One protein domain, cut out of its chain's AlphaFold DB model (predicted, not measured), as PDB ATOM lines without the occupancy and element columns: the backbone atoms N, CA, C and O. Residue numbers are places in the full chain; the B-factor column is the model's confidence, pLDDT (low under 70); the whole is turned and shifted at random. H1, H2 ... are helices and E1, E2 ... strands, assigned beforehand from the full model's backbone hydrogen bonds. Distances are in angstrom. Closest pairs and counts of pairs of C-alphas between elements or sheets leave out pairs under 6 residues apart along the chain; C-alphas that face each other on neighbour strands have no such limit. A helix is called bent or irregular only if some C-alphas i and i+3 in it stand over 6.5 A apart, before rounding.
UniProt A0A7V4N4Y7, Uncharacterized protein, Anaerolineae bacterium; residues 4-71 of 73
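Overview. This is residues 4 to 71 of the 73 residues of an uncharacterized protein of Anaerolineae bacterium (UniProt A0A7V4N4Y7). One long helix, H2, makes a bare shaft with small parts at its two ends: at its first end a hairpin of strands E1 and E2 reaches onward and the short helix H1 packs on the shaft, and after its last residue a long link, residues 54 to 65, turns off to the short helix H3. Residues 14 to 19, at the hairpin's tip, and residues 64 to 71, with H3, stick out free. The printed part has 68 residues, with three named helices and two named strands in the order H1, E1, E2, H2, H3, and the class is mixed, helices and strands. The two strands form one antiparallel sheet in the order E1, E2. The whole is extended, with a radius of gyration of the C-alphas of 20.2 A, and is a rod spanning 59 by 28 by 21 A.

Arrangement. H1, residues 4 to 8, touches H2, residues 25 to 53, which meets it with residues 27 to 31 alone; their closest C-alphas are those of Ala 6 and Asp 27, 5.1 A apart. E1, residues 11 to 15, and E2, residues 18 to 22, are antiparallel neighbours in a hairpin, with 149 degrees between their directions. N 13 and O 20 are within hydrogen-bond range at 3.0 A, and so are N 20 and O 13 at 2.8 A. E1 and H2 are apart, and so are H1 and E2. H3, residues 66 to 69, touches no helix and is apart from H2. In H1 every O i to N i+4 pair is within hydrogen-bond range, in H2 24 of 25 are, and H3 is too short for such a pair.

Along the chain. H1 begins at C-alpha 4, at (210.380, 121.169, 97.060), and measures 6.7 A from first to last C-alpha. E1 measures 13.3 A and E2 12.5 A. H2 measures 42.4 A, from C-alpha 25 at (207.896, 132.745, 88.231) to C-alpha 53 at (202.650, 128.905, 130.087), and is not bent. H3 measures 5.3 A and ends at C-alpha 69, at (198.153, 147.845, 116.290).

Size, cuts and confidence. The two C-alphas farthest apart are those of Gly 16 and Gly 55, at 61.5 A. The links from H1 to E1, from E1 to E2 and from E2 to H2 are tight. The link from H2 to H3, residues 54 to 65, is long. Residues 35 to 46, which belong to H2, stand free. The printed part has no cut. Its mean pLDDT is 92.0, and no printed residue is under 70.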
ATOM      1  N   LEU A   4     209.361 122.148  97.456       80.88
ATOM      2  CA  LEU A   4     210.380 121.169  97.060       80.88
ATOM      3  C   LEU A   4     210.349 120.807  95.561       80.88
ATOM      4  O   LEU A   4     211.392 120.512  94.986       80.88
ATOM      5  N   GLU A   5     209.176 120.824  94.929       80.44
ATOM      6  CA  GLU A   5     209.014 120.542  93.494       80.44
ATOM      7  C   GLU A   5     209.600 121.691  92.653       80.44
ATOM      8  O   GLU A   5     210.285 121.434  91.666       80.44
ATOM      9  N   ALA A   6     209.449 122.937  93.117       83.38
ATOM     10  CA  ALA A   6     210.051 124.127  92.506       83.38
ATOM     11  C   ALA A   6     211.594 124.086  92.521       83.38
ATOM     12  O   ALA A   6     212.254 124.472  91.560       83.38
ATOM     13  N   LEU A   7     212.207 123.542  93.580       85.06
ATOM     14  CA  LEU A   7     213.665 123.338  93.623       85.06
ATOM     15  C   LEU A   7     214.153 122.300  92.605       85.06
ATOM     16  O   LEU A   7     215.292 122.373  92.146       85.06
ATOM     17  N   GLN A   8     213.310 121.326  92.266       87.94
ATOM     18  CA  GLN A   8     213.634 120.276  91.301       87.94
ATOM     19  C   GLN A   8     213.402 120.716  89.850       87.94
ATOM     20  O   GLN A   8     213.960 120.095  88.945       87.94
ATOM     21  N   SER A   9     212.616 121.774  89.618       87.44
ATOM     22  CA  SER A   9     212.335 122.315  88.282       87.44
ATOM     23  C   SER A   9     213.419 123.272  87.767       87.44
ATOM     24  O   SER A   9     213.413 123.618  86.584       87.44
ATOM     25  N   VAL A  10     214.381 123.658  88.618       93.75
ATOM     26  CA  VAL A  10     215.450 124.606  88.276       93.75
ATOM     27  C   VAL A  10     216.272 124.115  87.086       93.75
ATOM     28  O   VAL A  10     216.912 123.063  87.111       93.75
ATOM     29  N   GLN A  11     216.324 124.951  86.055       95.50
ATOM     30  CA  GLN A  11     217.203 124.775  84.909       95.50
ATOM     31  C   GLN A  11     218.419 125.684  85.040       95.50
ATOM     32  O   GLN A  11     218.407 126.680  85.760       95.50
ATOM     33  N   TYR A  12     219.490 125.361  84.318       95.81
ATOM     34  CA  TYR A  12     220.704 126.166  84.333       95.81
ATOM     35  C   TYR A  12     221.084 126.590  82.925       95.81
ATOM     36  O   TYR A  12     221.149 125.760  82.020       95.81
ATOM     37  N   VAL A  13     221.401 127.871  82.764       97.06
ATOM     38  CA  VAL A  13     221.897 128.437  81.506       97.06
ATOM     39  C   VAL A  13     223.206 129.174  81.752       97.06
ATOM     40  O   VAL A  13     223.406 129.756  82.817       97.06
ATOM     41  N   THR A  14     224.106 129.158  80.773       98.06
ATOM     42  CA  THR A  14     225.376 129.889  80.850       98.06
ATOM     43  C   THR A  14     225.360 131.036  79.850       98.06
ATOM     44  O   THR A  14     225.121 130.821  78.664       98.06
ATOM     45  N   VAL A  15     225.629 132.252  80.326       96.75
ATOM     46  CA  VAL A  15     225.731 133.468  79.511       96.75
ATOM     47  C   VAL A  15     227.100 134.098  79.768       96.75
ATOM     48  O   VAL A  15     227.359 134.643  80.843       96.75
ATOM     49  N   GLY A  16     228.000 133.981  78.787       96.00
ATOM     50  CA  GLY A  16     229.415 134.316  78.963       96.00
ATOM     51  C   GLY A  16     230.065 133.411  80.012       96.00
ATOM     52  O   GLY A  16     229.990 132.191  79.912       96.00
ATOM     53  N   GLU A  17     230.664 134.010  81.039       97.06
ATOM     54  CA  GLU A  17     231.290 133.290  82.160       97.06
ATOM     55  C   GLU A  17     230.334 133.046  83.342       97.06
ATOM     56  O   GLU A  17     230.732 132.491  84.366       97.06
ATOM     57  N   LYS A  18     229.066 133.464  83.238       97.56
ATOM     58  CA  LYS A  18     228.092 133.355  84.331       97.56
ATOM     59  C   LYS A  18     227.138 132.194  84.106       97.56
ATOM     60  O   LYS A  18     226.522 132.092  83.049       97.56
ATOM     61  N   ARG A  19     226.959 131.366  85.138       97.62
ATOM     62  CA  ARG A  19     225.916 130.338  85.199       97.62
ATOM     63  C   ARG A  19     224.729 130.878  85.989       97.62
ATOM     64  O   ARG A  19     224.891 131.307  87.126       97.62
ATOM     65  N   LEU A  20     223.556 130.862  85.376       97.06
ATOM     66  CA  LEU A  20     222.302 131.343  85.939       97.06
ATOM     67  C   LEU A  20     221.394 130.150  86.240       97.06
ATOM     68  O   LEU A  20     221.416 129.159  85.505       97.06
ATOM     69  N   ALA A  21     220.604 130.258  87.306       95.38
ATOM     70  CA  ALA A  21     219.479 129.375  87.577       95.38
ATOM     71  C   ALA A  21     218.212 130.018  87.002       95.38
ATOM     72  O   ALA A  21     217.972 131.205  87.219       95.38
ATOM     73  N   VAL A  22     217.438 129.249  86.249       95.25
ATOM     74  CA  VAL A  22     216.172 129.668  85.652       95.25
ATOM     75  C   VAL A  22     215.078 128.831  86.286       95.25
ATOM     76  O   VAL A  22     215.145 127.601  86.279       95.25
ATOM     77  N   ILE A  23     214.096 129.518  86.843       94.38
ATOM     78  CA  ILE A  23     212.923 128.947  87.491       94.38
ATOM     79  C   ILE A  23     211.695 129.661  86.930       94.38
ATOM     80  O   ILE A  23     211.792 130.823  86.522       94.38
ATOM     81  N   ASP A  24     210.569 128.956  86.859       93.94
ATOM     82  CA  ASP A  24     209.293 129.589  86.541       93.94
ATOM     83  C   ASP A  24     208.922 130.610  87.635       93.94
ATOM     84  O   ASP A  24     209.302 130.448  88.797       93.94
ATOM     85  N   MET A  25     208.232 131.691  87.268       93.94
ATOM     86  CA  MET A  25     207.896 132.745  88.231       93.94
ATOM     87  C   MET A  25     206.934 132.236  89.307       93.94
ATOM     88  O   MET A  25     207.142 132.521  90.485       93.94
ATOM     89  N   ASP A  26     205.938 131.436  88.929       92.25
ATOM     90  CA  ASP A  26     204.963 130.899  89.878       92.25
ATOM     91  C   ASP A  26     205.652 129.925  90.850       92.25
ATOM     92  O   ASP A  26     205.333 129.872  92.040       92.25
ATOM     93  N   ASP A  27     206.652 129.182  90.363       91.56
ATOM     94  CA  ASP A  27     207.493 128.305  91.184       91.56
ATOM     95  C   ASP A  27     208.389 129.082  92.148       91.56
ATOM     96  O   ASP A  27     208.566 128.672  93.299       91.56
ATOM     97  N   TRP A  28     208.939 130.213  91.706       93.12
ATOM     98  CA  TRP A  28     209.706 131.112  92.562       93.12
ATOM     99  C   TRP A  28     208.845 131.693  93.688       93.12
ATOM    100  O   TRP A  28     209.234 131.631  94.855       93.12
ATOM    101  N   GLU A  29     207.653 132.194  93.370       92.62
ATOM    102  CA  GLU A  29     206.713 132.698  94.373       92.62
ATOM    103  C   GLU A  29     206.266 131.589  95.332       92.62
ATOM    104  O   GLU A  29     206.205 131.798  96.547       92.62
ATOM    105  N   ALA A  30     206.000 130.383  94.829       90.75
ATOM    106  CA  ALA A  30     205.654 129.240  95.669       90.75
ATOM    107  C   ALA A  30     206.796 128.844  96.621       90.75
ATOM    108  O   ALA A  30     206.537 128.445  97.758       90.75
ATOM    109  N   LEU A  31     208.052 128.962  96.180       91.31
ATOM    110  CA  LEU A  31     209.226 128.721  97.014       91.31
ATOM    111  C   LEU A  31     209.348 129.760  98.137       91.31
ATOM    112  O   LEU A  31     209.579 129.377  99.283       91.31
ATOM    113  N   LEU A  32     209.162 131.046  97.819       91.88
ATOM    114  CA  LEU A  32     209.176 132.127  98.808       91.88
ATOM    115  C   LEU A  32     208.084 131.935  99.865       91.88
ATOM    116  O   LEU A  32     208.392 131.871 101.050       91.88
ATOM    117  N   ASN A  33     206.838 131.720  99.439       91.75
ATOM    118  CA  ASN A  33     205.718 131.473 100.353       91.75
ATOM    119  C   ASN A  33     205.947 130.235 101.236       91.75
ATOM    120  O   ASN A  33     205.562 130.201 102.407       91.75
ATOM    121  N   TRP A  34     206.563 129.183 100.684       91.69
ATOM    122  CA  TRP A  34     206.912 127.999 101.463       91.69
ATOM    123  C   TRP A  34     207.964 128.309 102.534       91.69
ATOM    124  O   TRP A  34     207.826 127.825 103.657       91.69
ATOM    125  N   LEU A  35     208.979 129.117 102.212       92.31
ATOM    126  CA  LEU A  35     209.992 129.545 103.176       92.31
ATOM    127  C   LEU A  35     209.373 130.394 104.295       92.31
ATOM    128  O   LEU A  35     209.583 130.080 105.464       92.31
ATOM    129  N   GLU A  36     208.542 131.377 103.947       93.38
ATOM    130  CA  GLU A  36     207.796 132.196 104.914       93.38
ATOM    131  C   GLU A  36     206.929 131.326 105.831       93.38
ATOM    132  O   GLU A  36     206.958 131.480 107.045       93.38
ATOM    133  N   THR A  37     206.242 130.317 105.284       93.19
ATOM    134  CA  THR A  37     205.447 129.374 106.090       93.19
ATOM    135  C   THR A  37     206.302 128.619 107.112       93.19
ATOM    136  O   THR A  37     205.844 128.349 108.227       93.19
ATOM    137  N   VAL A  38     207.526 128.224 106.746       91.38
ATOM    138  CA  VAL A  38     208.448 127.541 107.667       91.38
ATOM    139  C   VAL A  38     208.879 128.487 108.787       91.38
ATOM    140  O   VAL A  38     208.847 128.082 109.948       91.38
ATOM    141  N   GLU A  39     209.225 129.730 108.460       91.31
ATOM    142  CA  GLU A  39     209.613 130.749 109.444       91.31
ATOM    143  C   GLU A  39     208.445 131.109 110.379       91.31
ATOM    144  O   GLU A  39     208.585 131.035 111.604       91.31
ATOM    145  N   ASP A  40     207.261 131.370 109.825       94.69
ATOM    146  CA  ASP A  40     206.036 131.665 110.576       94.69
ATOM    147  C   ASP A  40     205.633 130.512 111.498       94.69
ATOM    148  O   ASP A  40     205.138 130.728 112.608       94.69
ATOM    149  N   THR A  41     205.862 129.265 111.077       95.00
ATOM    150  CA  THR A  41     205.556 128.092 111.906       95.00
ATOM    151  C   THR A  41     206.348 128.108 113.212       95.00
ATOM    152  O   THR A  41     205.797 127.744 114.255       95.00
ATOM    153  N   GLU A  42     207.613 128.531 113.193       92.94
ATOM    154  CA  GLU A  42     208.414 128.634 114.417       92.94
ATOM    155  C   GLU A  42     207.909 129.763 115.325       92.94
ATOM    156  O   GLU A  42     207.745 129.546 116.526       92.94
ATOM    157  N   VAL A  43     207.539 130.916 114.757       92.94
ATOM    158  CA  VAL A  43     206.927 132.026 115.512       92.94
ATOM    159  C   VAL A  43     205.621 131.583 116.180       92.94
ATOM    160  O   VAL A  43     205.397 131.840 117.365       92.94
ATOM    161  N   VAL A  44     204.763 130.860 115.454       94.44
ATOM    162  CA  VAL A  44     203.505 130.323 115.992       94.44
ATOM    163  C   VAL A  44     203.763 129.308 117.105       94.44
ATOM    164  O   VAL A  44     203.053 129.321 118.113       94.44
ATOM    165  N   ARG A  45     204.763 128.430 116.962       95.62
ATOM    166  CA  ARG A  45     205.129 127.469 118.015       95.62
ATOM    167  C   ARG A  45     205.564 128.176 119.290       95.62
ATOM    168  O   ARG A  45     205.045 127.847 120.356       95.62
ATOM    169  N   GLU A  46     206.444 129.167 119.179       94.06
ATOM    170  CA  GLU A  46     206.895 129.952 120.328       94.06
ATOM    171  C   GLU A  46     205.719 130.671 121.006       94.06
ATOM    172  O   GLU A  46     205.521 130.550 122.218       94.06
ATOM    173  N   ALA A  47     204.875 131.347 120.222       93.56
ATOM    174  CA  ALA A  47     203.700 132.046 120.734       93.56
ATOM    175  C   ALA A  47     202.717 131.091 121.438       93.56
ATOM    176  O   ALA A  47     202.138 131.433 122.474       93.56
ATOM    177  N   LEU A  48     202.534 129.874 120.913       94.94
ATOM    178  CA  LEU A  48     201.705 128.843 121.539       94.94
ATOM    179  C   LEU A  48     202.286 128.359 122.867       94.94
ATOM    180  O   LEU A  48     201.522 128.125 123.807       94.94
ATOM    181  N   ASP A  49     203.600 128.203 122.976       95.88
ATOM    182  CA  ASP A  49     204.235 127.772 124.221       95.88
ATOM    183  C   ASP A  49     204.156 128.855 125.304       95.88
ATOM    184  O   ASP A  49     203.824 128.550 126.454       95.88
ATOM    185  N   GLN A  50     204.312 130.127 124.930       94.25
ATOM    186  CA  GLN A  50     204.049 131.264 125.819       94.25
ATOM    187  C   GLN A  50     202.584 131.291 126.286       94.25
ATOM    188  O   GLN A  50     202.306 131.457 127.476       94.25
ATOM    189  N   LEU A  51     201.630 131.057 125.379       95.88
ATOM    190  CA  LEU A  51     200.206 131.011 125.711       95.88
ATOM    191  C   LEU A  51     199.869 129.857 126.666       95.88
ATOM    192  O   LEU A  51     199.107 130.041 127.617       95.88
ATOM    193  N   LYS A  52     200.448 128.669 126.450       96.19
ATOM    194  CA  LYS A  52     200.299 127.529 127.368       96.19
ATOM    195  C   LYS A  52     200.864 127.856 128.750       96.19
ATOM    196  O   LYS A  52     200.195 127.582 129.743       96.19
ATOM    197  N   ALA A  53     202.045 128.473 128.824       94.69
ATOM    198  CA  ALA A  53     202.650 128.905 130.087       94.69
ATOM    199  C   ALA A  53     201.789 129.950 130.824       94.69
ATOM    200  O   ALA A  53     201.734 129.959 132.054       94.69
ATOM    201  N   ALA A  54     201.052 130.778 130.081       95.62
ATOM    202  CA  ALA A  54     200.073 131.722 130.614       95.62
ATOM    203  C   ALA A  54     198.715 131.086 130.989       95.62
ATOM    204  O   ALA A  54     197.806 131.793 131.425       95.62
ATOM    205  N   GLY A  55     198.550 129.766 130.839       95.56
ATOM    206  CA  GLY A  55     197.299 129.061 131.133       95.56
ATOM    207  C   GLY A  55     196.194 129.298 130.101       95.56
ATOM    208  O   GLY A  55     195.018 129.185 130.432       95.56
ATOM    209  N   GLY A  56     196.555 129.653 128.866       93.38
ATOM    210  CA  GLY A  56     195.604 129.965 127.795       93.38
ATOM    211  C   GLY A  56     195.090 131.408 127.798       93.38
ATOM    212  O   GLY A  56     194.304 131.773 126.926       93.38
ATOM    213  N   ASP A  57     195.537 132.240 128.739       93.81
ATOM    214  CA  ASP A  57     195.175 133.654 128.807       93.81
ATOM    215  C   ASP A  57     196.102 134.493 127.913       93.81
ATOM    216  O   ASP A  57     197.289 134.675 128.194       93.81
ATOM    217  N   ARG A  58     195.537 135.026 126.826       91.25
ATOM    218  CA  ARG A  58     196.258 135.827 125.825       91.25
ATOM    219  C   ARG A  58     196.784 137.150 126.385       91.25
ATOM    220  O   ARG A  58     197.872 137.569 126.004       91.25
ATOM    221  N   ALA A  59     196.056 137.786 127.305       90.31
ATOM    222  CA  ALA A  59     196.503 139.031 127.927       90.31
ATOM    223  C   ALA A  59     197.700 138.770 128.849       90.31
ATOM    224  O   ALA A  59     198.672 139.524 128.842       90.31
ATOM    225  N   ARG A  60     197.678 137.655 129.592       88.94
ATOM    226  CA  ARG A  60     198.823 137.224 130.412       88.94
ATOM    227  C   ARG A  60     200.018 136.751 129.588       88.94
ATOM    228  O   ARG A  60     201.142 136.887 130.058       88.94
ATOM    229  N   ALA A  61     199.783 136.237 128.383       90.75
ATOM    230  CA  ALA A  61     200.828 135.919 127.410       90.75
ATOM    231  C   ALA A  61     201.424 137.170 126.730       90.75
ATOM    232  O   ALA A  61     202.323 137.040 125.908       90.75
ATOM    233  N   GLY A  62     200.931 138.375 127.046       89.75
ATOM    234  CA  GLY A  62     201.433 139.631 126.486       89.75
ATOM    235  C   GLY A  62     200.979 139.907 125.051       89.75
ATOM    236  O   GLY A  62     201.544 140.776 124.393       89.75
ATOM    237  N   TRP A  63     199.968 139.186 124.552       91.50
ATOM    238  CA  TRP A  63     199.467 139.386 123.195       91.50
ATOM    239  C   TRP A  63     198.711 140.710 123.093       91.50
ATOM    240  O   TRP A  63     197.912 141.073 123.958       91.50
ATOM    241  N   LEU A  64     198.950 141.420 121.997       89.31
ATOM    242  CA  LEU A  64     198.307 142.690 121.701       89.31
ATOM    243  C   LEU A  64     197.034 142.470 120.875       89.31
ATOM    244  O   LEU A  64     196.939 141.546 120.069       89.31
ATOM    245  N   HIS A  65     196.047 143.342 121.075       89.06
ATOM    246  CA  HIS A  65     194.836 143.349 120.259       89.06
ATOM    247  C   HIS A  65     195.135 143.909 118.872       89.06
ATOM    248  O   HIS A  65     195.704 144.994 118.749       89.06
ATOM    249  N   TRP A  66     194.711 143.189 117.836       84.69
ATOM    250  CA  TRP A  66     194.944 143.578 116.449       84.69
ATOM    251  C   TRP A  66     194.358 144.955 116.124       84.69
ATOM    252  O   TRP A  66     195.022 145.761 115.479       84.69
ATOM    253  N   GLU A  67     193.170 145.283 116.650       88.19
ATOM    254  CA  GLU A  67     192.535 146.590 116.434       88.19
ATOM    255  C   GLU A  67     193.373 147.757 116.972       88.19
ATOM    256  O   GLU A  67     193.240 148.880 116.490       88.19
ATOM    257  N   ARG A  68     194.231 147.498 117.968       85.00
ATOM    258  CA  ARG A  68     195.116 148.501 118.563       85.00
ATOM    259  C   ARG A  68     196.354 148.754 117.705       85.00
ATOM    260  O   ARG A  68     196.761 149.901 117.597       85.00
ATOM    261  N   ILE A  69     196.931 147.716 117.101       85.94
ATOM    262  CA  ILE A  69     198.153 147.845 116.290       85.94
ATOM    263  C   ILE A  69     197.840 148.273 114.855       85.94
ATOM    264  O   ILE A  69     198.587 149.047 114.270       85.94
ATOM    265  N   ALA A  70     196.716 147.831 114.283       81.19
ATOM    266  CA  ALA A  70     196.359 148.142 112.897       81.19
ATOM    267  C   ALA A  70     196.162 149.648 112.621       81.19
ATOM    268  O   ALA A  70     196.114 150.053 111.466       81.19
ATOM    269  N   GLN A  71     196.037 150.476 113.664       75.56
ATOM    270  CA  GLN A  71     195.951 151.938 113.561       75.56
ATOM    271  C   GLN A  71     197.328 152.634 113.582       75.56
ATOM    272  O   GLN A  71     197.393 153.845 113.393       75.56
TER     273      GLN A  71